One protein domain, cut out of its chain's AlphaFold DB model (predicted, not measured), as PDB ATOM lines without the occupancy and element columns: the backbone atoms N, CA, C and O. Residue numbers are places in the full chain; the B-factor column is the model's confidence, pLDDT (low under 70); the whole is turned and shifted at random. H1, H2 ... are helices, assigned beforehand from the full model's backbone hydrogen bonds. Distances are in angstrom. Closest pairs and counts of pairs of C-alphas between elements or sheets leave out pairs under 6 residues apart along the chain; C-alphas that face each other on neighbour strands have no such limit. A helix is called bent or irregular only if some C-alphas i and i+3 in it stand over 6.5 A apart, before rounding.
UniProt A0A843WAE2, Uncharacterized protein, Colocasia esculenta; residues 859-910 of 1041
ATOM      1  N   SER A 859     177.184 343.983 308.034       74.88
ATOM      2  CA  SER A 859     178.233 343.071 308.524       74.88
ATOM      3  C   SER A 859     178.802 342.202 307.391       74.88
ATOM      4  O   SER A 859     178.162 342.043 306.351       74.88
ATOM      5  N   GLU A 860     179.984 341.598 307.574       76.44
ATOM      6  CA  GLU A 860     180.532 340.661 306.573       76.44
ATOM      7  C   GLU A 860     179.601 339.452 306.367       76.44
ATOM      8  O   GLU A 860     179.426 339.008 305.238       76.44
ATOM      9  N   ALA A 861     178.903 338.991 307.412       68.75
ATOM     10  CA  ALA A 861     177.870 337.959 307.294       68.75
ATOM     11  C   ALA A 861     176.705 338.398 306.379       68.75
ATOM     12  O   ALA A 861     176.325 337.654 305.478       68.75
ATOM     13  N   HIS A 862     176.207 339.638 306.519       72.06
ATOM     14  CA  HIS A 862     175.222 340.220 305.587       72.06
ATOM     15  C   HIS A 862     175.755 340.304 304.153       72.06
ATOM     16  O   HIS A 862     175.032 340.005 303.205       72.06
ATOM     17  N   GLN A 863     177.019 340.697 303.984       78.19
ATOM     18  CA  GLN A 863     177.648 340.831 302.668       78.19
ATOM     19  C   GLN A 863     177.960 339.471 302.021       78.19
ATOM     20  O   GLN A 863     177.962 339.373 300.794       78.19
ATOM     21  N   ARG A 864     178.211 338.416 302.806       77.25
ATOM     22  CA  ARG A 864     178.311 337.026 302.328       77.25
ATOM     23  C   ARG A 864     176.943 336.489 301.925       77.25
ATOM     24  O   ARG A 864     176.792 336.082 300.779       77.25
ATOM     25  N   LEU A 865     175.938 336.602 302.798       76.12
ATOM     26  CA  LEU A 865     174.553 336.216 302.507       76.12
ATOM     27  C   LEU A 865     174.064 336.847 301.197       76.12
ATOM     28  O   LEU A 865     173.621 336.135 300.302       76.12
ATOM     29  N   ALA A 866     174.230 338.162 301.027       72.44
ATOM     30  CA  ALA A 866     173.837 338.854 299.798       72.44
ATOM     31  C   ALA A 866     174.575 338.344 298.539       72.44
ATOM     32  O   ALA A 866     173.969 338.271 297.472       72.44
ATOM     33  N   ARG A 867     175.856 337.952 298.651       78.81
ATOM     34  CA  ARG A 867     176.631 337.356 297.545       78.81
ATOM     35  C   ARG A 867     176.146 335.949 297.190       78.81
ATOM     36  O   ARG A 867     175.939 335.678 296.009       78.81
ATOM     37  N   VAL A 868     175.935 335.079 298.179       75.81
ATOM     38  CA  VAL A 868     175.450 333.699 297.971       75.81
ATOM     39  C   VAL A 868     174.047 333.714 297.366       75.81
ATOM     40  O   VAL A 868     173.834 333.163 296.287       75.81
ATOM     41  N   MET A 869     173.122 334.455 297.983       72.00
ATOM     42  CA  MET A 869     171.750 334.629 297.491       72.00
ATOM     43  C   MET A 869     171.723 335.240 296.082       72.00
ATOM     44  O   MET A 869     170.939 334.813 295.236       72.00
ATOM     45  N   GLY A 870     172.609 336.201 295.795       73.81
ATOM     46  CA  GLY A 870     172.751 336.798 294.466       73.81
ATOM     47  C   GLY A 870     173.224 335.807 293.396       73.81
ATOM     48  O   GLY A 870     172.683 335.816 292.291       73.81
ATOM     49  N   ARG A 871     174.182 334.920 293.713       73.81
ATOM     50  CA  ARG A 871     174.635 333.854 292.799       73.81
ATOM     51  C   ARG A 871     173.525 332.840 292.523       73.81
ATOM     52  O   ARG A 871     173.219 332.591 291.362       73.81
ATOM     53  N   ILE A 872     172.894 332.305 293.570       64.81
ATOM     54  CA  ILE A 872     171.870 331.258 293.427       64.81
ATOM     55  C   ILE A 872     170.637 331.816 292.701       64.81
ATOM     56  O   ILE A 872     170.150 331.203 291.752       64.81
ATOM     57  N   SER A 873     170.200 333.039 293.029       68.06
ATOM     58  CA  SER A 873     169.115 333.710 292.300       68.06
ATOM     59  C   SER A 873     169.447 333.995 290.829       68.06
ATOM     60  O   SER A 873     168.518 334.115 290.031       68.06
ATOM     61  N   ALA A 874     170.726 334.129 290.463       69.50
ATOM     62  CA  ALA A 874     171.159 334.314 289.077       69.50
ATOM     63  C   ALA A 874     171.281 332.990 288.300       69.50
ATOM     64  O   ALA A 874     171.162 333.006 287.080       69.50
ATOM     65  N   GLN A 875     171.494 331.863 288.988       66.06
ATOM     66  CA  GLN A 875     171.543 330.524 288.388       66.06
ATOM     67  C   GLN A 875     170.154 329.887 288.245       66.06
ATOM     68  O   GLN A 875     169.864 329.284 287.220       66.06
ATOM     69  N   GLN A 876     169.290 330.030 289.255       66.56
ATOM     70  CA  GLN A 876     167.975 329.370 289.315       66.56
ATOM     71  C   GLN A 876     166.802 330.289 288.931       66.56
ATOM     72  O   GLN A 876     165.652 329.858 288.915       66.56
ATOM     73  N   GLY A 877     167.045 331.585 288.694       59.00
ATOM     74  CA  GLY A 877     166.022 332.595 288.377       59.00
ATOM     75  C   GLY A 877     165.054 332.942 289.524       59.00
ATOM     76  O   GLY A 877     164.461 334.021 289.529       59.00
ATOM     77  N   ARG A 878     164.907 332.065 290.525       55.84
ATOM     78  CA  ARG A 878     164.004 332.216 291.672       55.84
ATOM     79  C   ARG A 878     164.635 331.591 292.918       55.84
ATOM     80  O   ARG A 878     164.993 330.424 292.902       55.84
ATOM     81  N   LEU A 879     164.733 332.347 294.013       51.28
ATOM     82  CA  LEU A 879     165.284 331.839 295.279       51.28
ATOM     83  C   LEU A 879     164.388 330.745 295.902       51.28
ATOM     84  O   LEU A 879     163.197 331.028 296.104       51.28
ATOM     85  N   PRO A 880     164.928 329.563 296.265       66.75
ATOM     86  CA  PRO A 880     164.221 328.519 297.016       66.75
ATOM     87  C   PRO A 880     163.658 328.992 298.364       66.75
ATOM     88  O   PRO A 880     164.198 329.906 298.992       66.75
ATOM     89  N   SER A 881     162.587 328.349 298.841       60.56
ATOM     90  CA  SER A 881     161.867 328.746 300.065       60.56
ATOM     91  C   SER A 881     162.764 328.764 301.309       60.56
ATOM     92  O   SER A 881     162.805 329.769 302.016       60.56
ATOM     93  N   PHE A 882     163.568 327.714 301.511       55.44
ATOM     94  CA  PHE A 882     164.520 327.590 302.625       55.44
ATOM     95  C   PHE A 882     165.540 328.743 302.686       55.44
ATOM     96  O   PHE A 882     165.859 329.265 303.751       55.44
ATOM     97  N   GLN A 883     165.995 329.231 301.531       69.56
ATOM     98  CA  GLN A 883     166.943 330.346 301.464       69.56
ATOM     99  C   GLN A 883     166.281 331.690 301.814       69.56
ATOM    100  O   GLN A 883     166.908 332.561 302.421       69.56
ATOM    101  N   ARG A 884     164.986 331.857 301.501       69.38
ATOM    102  CA  ARG A 884     164.197 333.014 301.963       69.38
ATOM    103  C   ARG A 884     163.922 332.948 303.465       69.38
ATOM    104  O   ARG A 884     163.937 333.995 304.106       69.38
ATOM    105  N   PHE A 885     163.708 331.751 304.011       70.88
ATOM    106  CA  PHE A 885     163.577 331.513 305.449       70.88
ATOM    107  C   PHE A 885     164.855 331.926 306.192       70.88
ATOM    108  O   PHE A 885     164.791 332.830 307.019       70.88
ATOM    109  N   ILE A 886     166.033 331.407 305.811       69.56
ATOM    110  CA  ILE A 886     167.321 331.812 306.413       69.56
ATOM    111  C   ILE A 886     167.511 333.338 306.357       69.56
ATOM    112  O   ILE A 886     167.894 333.959 307.350       69.56
ATOM    113  N   PHE A 887     167.205 333.966 305.216       72.81
ATOM    114  CA  PHE A 887     167.303 335.420 305.068       72.81
ATOM    115  C   PHE A 887     166.337 336.182 305.993       72.81
ATOM    116  O   PHE A 887     166.729 337.187 306.589       72.81
ATOM    117  N   ARG A 888     165.091 335.707 306.139       76.38
ATOM    118  CA  ARG A 888     164.067 336.271 307.033       76.38
ATOM    119  C   ARG A 888     164.484 336.143 308.496       76.38
ATOM    120  O   ARG A 888     164.531 337.156 309.185       76.38
ATOM    121  N   GLU A 889     164.844 334.947 308.951       75.56
ATOM    122  CA  GLU A 889     165.161 334.684 310.359       75.56
ATOM    123  C   GLU A 889     166.462 335.370 310.804       75.56
ATOM    124  O   GLU A 889     166.545 335.875 311.924       75.56
ATOM    125  N   PHE A 890     167.444 335.512 309.908       76.81
ATOM    126  CA  PHE A 890     168.612 336.362 310.148       76.81
ATOM    127  C   PHE A 890     168.245 337.854 310.248       76.81
ATOM    128  O   PHE A 890     168.758 338.563 311.111       76.81
ATOM    129  N   HIS A 891     167.314 338.343 309.421       73.38
ATOM    130  CA  HIS A 891     166.828 339.727 309.504       73.38
ATOM    131  C   HIS A 891     165.921 340.009 310.713       73.38
ATOM    132  O   HIS A 891     165.855 341.159 311.152       73.38
ATOM    133  N   LEU A 892     165.253 338.990 311.261       75.75
ATOM    134  CA  LEU A 892     164.535 339.054 312.539       75.75
ATOM    135  C   LEU A 892     165.477 338.932 313.753       75.75
ATOM    136  O   LEU A 892     165.083 339.275 314.865       75.75
ATOM    137  N   GLY A 893     166.725 338.502 313.545       71.81
ATOM    138  CA  GLY A 893     167.718 338.294 314.602       71.81
ATOM    139  C   GLY A 893     167.580 336.960 315.341       71.81
ATOM    140  O   GLY A 893     168.178 336.798 316.399       71.81
ATOM    141  N   HIS A 894     166.805 336.015 314.799       71.38
ATOM    142  CA  HIS A 894     166.651 334.663 315.343       71.38
ATOM    143  C   HIS A 894     167.858 333.766 315.008       71.38
ATOM    144  O   HIS A 894     168.213 332.889 315.790       71.38
ATOM    145  N   ILE A 895     168.524 334.014 313.873       75.25
ATOM    146  CA  ILE A 895     169.809 333.394 313.513       75.25
ATOM    147  C   ILE A 895     170.933 334.392 313.831       75.25
ATOM    148  O   ILE A 895     170.875 335.544 313.396       75.25
ATOM    149  N   SER A 896     171.971 333.971 314.563       80.88
ATOM    150  CA  SER A 896     173.154 334.810 314.813       80.88
ATOM    151  C   SER A 896     174.102 334.829 313.604       80.88
ATOM    152  O   SER A 896     174.092 333.928 312.763       80.88
ATOM    153  N   SER A 897     174.985 335.829 313.517       69.50
ATOM    154  CA  SER A 897     176.026 335.861 312.475       69.50
ATOM    155  C   SER A 897     177.028 334.704 312.566       69.50
ATOM    156  O   SER A 897     177.661 334.383 311.564       69.50
ATOM    157  N   GLU A 898     177.160 334.083 313.740       70.25
ATOM    158  CA  GLU A 898     178.029 332.925 313.979       70.25
ATOM    159  C   GLU A 898     177.386 331.631 313.471       70.25
ATOM    160  O   GLU A 898     178.069 330.839 312.832       70.25
ATOM    161  N   VAL A 899     176.071 331.453 313.659       66.62
ATOM    162  CA  VAL A 899     175.306 330.312 313.115       66.62
ATOM    163  C   VAL A 899     175.113 330.436 311.599       66.62
ATOM    164  O   VAL A 899     175.158 329.442 310.877       66.62
ATOM    165  N   LEU A 900     174.959 331.659 311.080       72.88
ATOM    166  CA  LEU A 900     174.814 331.891 309.640       72.88
ATOM    167  C   LEU A 900     176.092 331.554 308.844       72.88
ATOM    168  O   LEU A 900     176.001 331.143 307.690       72.88
ATOM    169  N   ALA A 901     177.281 331.728 309.426       71.75
ATOM    170  CA  ALA A 901     178.552 331.520 308.729       71.75
ATOM    171  C   ALA A 901     178.785 330.070 308.222       71.75
ATOM    172  O   ALA A 901     179.079 329.919 307.028       71.75
ATOM    173  N   PRO A 902     178.642 329.002 309.039       65.19
ATOM    174  CA  PRO A 902     178.753 327.624 308.559       65.19
ATOM    175  C   PRO A 902     177.602 327.251 307.615       65.19
ATOM    176  O   PRO A 902     177.866 326.648 306.579       65.19
ATOM    177  N   LEU A 903     176.364 327.689 307.889       61.38
ATOM    178  CA  LEU A 903     175.221 327.461 306.991       61.38
ATOM    179  C   LEU A 903     175.467 328.040 305.588       61.38
ATOM    180  O   LEU A 903     175.172 327.385 304.591       61.38
ATOM    181  N   LEU A 904     176.053 329.238 305.491       73.06
ATOM    182  CA  LEU A 904     176.441 329.829 304.208       73.06
ATOM    183  C   LEU A 904     177.588 329.079 303.532       73.06
ATOM    184  O   LEU A 904     177.537 328.902 302.320       73.06
ATOM    185  N   SER A 905     178.585 328.625 304.293       75.75
ATOM    186  CA  SER A 905     179.706 327.846 303.745       75.75
ATOM    187  C   SER A 905     179.219 326.523 303.145       75.75
ATOM    188  O   SER A 905     179.667 326.136 302.072       75.75
ATOM    189  N   GLU A 906     178.242 325.874 303.781       67.38
ATOM    190  CA  GLU A 906     177.620 324.650 303.270       67.38
ATOM    191  C   GLU A 906     176.712 324.924 302.054       67.38
ATOM    192  O   GLU A 906     176.749 324.187 301.068       67.38
ATOM    193  N   CYS A 907     175.989 326.053 302.046       65.56
ATOM    194  CA  CYS A 907     175.268 326.528 300.858       65.56
ATOM    195  C   CYS A 907     176.198 326.880 299.679       65.56
ATOM    196  O   CYS A 907     175.764 326.781 298.535       65.56
ATOM    197  N   GLU A 908     177.446 327.296 299.935       71.50
ATOM    198  CA  GLU A 908     178.483 327.499 298.909       71.50
ATOM    199  C   GLU A 908     179.178 326.188 298.484       71.50
ATOM    200  O   GLU A 908     179.778 326.156 297.409       71.50
ATOM    201  N   ARG A 909     179.098 325.119 299.293       75.50
ATOM    202  CA  ARG A 909     179.735 323.812 299.036       75.50
ATOM    203  C   ARG A 909     178.894 322.896 298.145       75.50
ATOM    204  O   ARG A 909     179.448 322.179 297.315       75.50
ATOM    205  N   LEU A 910     177.576 322.879 298.345       67.44
ATOM    206  CA  LEU A 910     176.651 322.008 297.616       67.44
ATOM    207  C   LEU A 910     176.409 322.517 296.187       67.44
ATOM    208  O   LEU A 910     176.050 323.679 295.982       67.44
TER     209      LEU A 910
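What this domain is: This is residues 859 to 910 of the 1041 residues of an uncharacterized protein of Colocasia esculenta (UniProt A0A843WAE2). Three helices stand side by side in a small three-helix bundle, their centres making a triangle: the chain runs one way along H1, turns back along H2 and turns again along H3, which runs the same way as H1. The bundle is only partly knit together: H1 and H3 touch through one part of H1, while H2 is near both but clearly touches neither. The printed part has 52 residues with three named helices, in the order H1, H2, H3, and no named strand, and its class is all helix. The whole is compact, with a radius of gyration of the C-alphas of 10.3 A, and rounded, with spans of 27 by 19 by 18 A.

Where its parts are: Start at Ser 859, the first printed residue, and step to C-alpha 860 at (180.532, 340.661, 306.573), where H1 begins. H1 holds residues 860 to 876, is the longest helix with 17 residues, and measures 24.1 A from first to last C-alpha, ending at (167.975, 329.370, 289.315). Pass the tight link of 4 residues, and H2 takes residues 881 to 892, over 16.4 A. Another tight link of 4 residues leads to H3, residues 897 to 909, which runs 18.4 A and ends at C-alpha 909 at (179.735, 323.812, 299.036). H3 is neither bent nor irregular, but only just: C-alphas 899 and 902 are 6.3 A apart.

How they stand to each other: Look first at H1 and H3, which touch; the closest C-alphas are those of Ala 861 and Ser 897, 5.9 A apart. H1 touches H3 with residues 861 to 868 alone. Their lines stand at a shallow tilt of 31 degrees and run the same way. H1 and H2 are close but not clearly touching, with the C-alphas of Met 869 and Gln 883 the closest at 7.6 A. They run opposite ways at a shallow tilt of 22 degrees. H2 and H3 are also close but not clearly touching, the closest C-alphas being those of Phe 890 and Leu 900, 7.7 A apart. These two run opposite ways at a shallow tilt of 21 degrees. In H1 and H2 every O i to N i+4 pair is within hydrogen-bond range, and in H3 7 of 9 are.

The domain as a whole: The two C-alphas farthest apart, those of Gly 877 and Glu 898, are 28.3 A from each other. The printed part has no cut, and both links are tight. Read the B-factor column for pLDDT: its mean over the printed part is 70.3, and 22 residues are under 70, among them residues 872 to 884, of which 872 to 876 belong to H1 and 881 to 884 to H2.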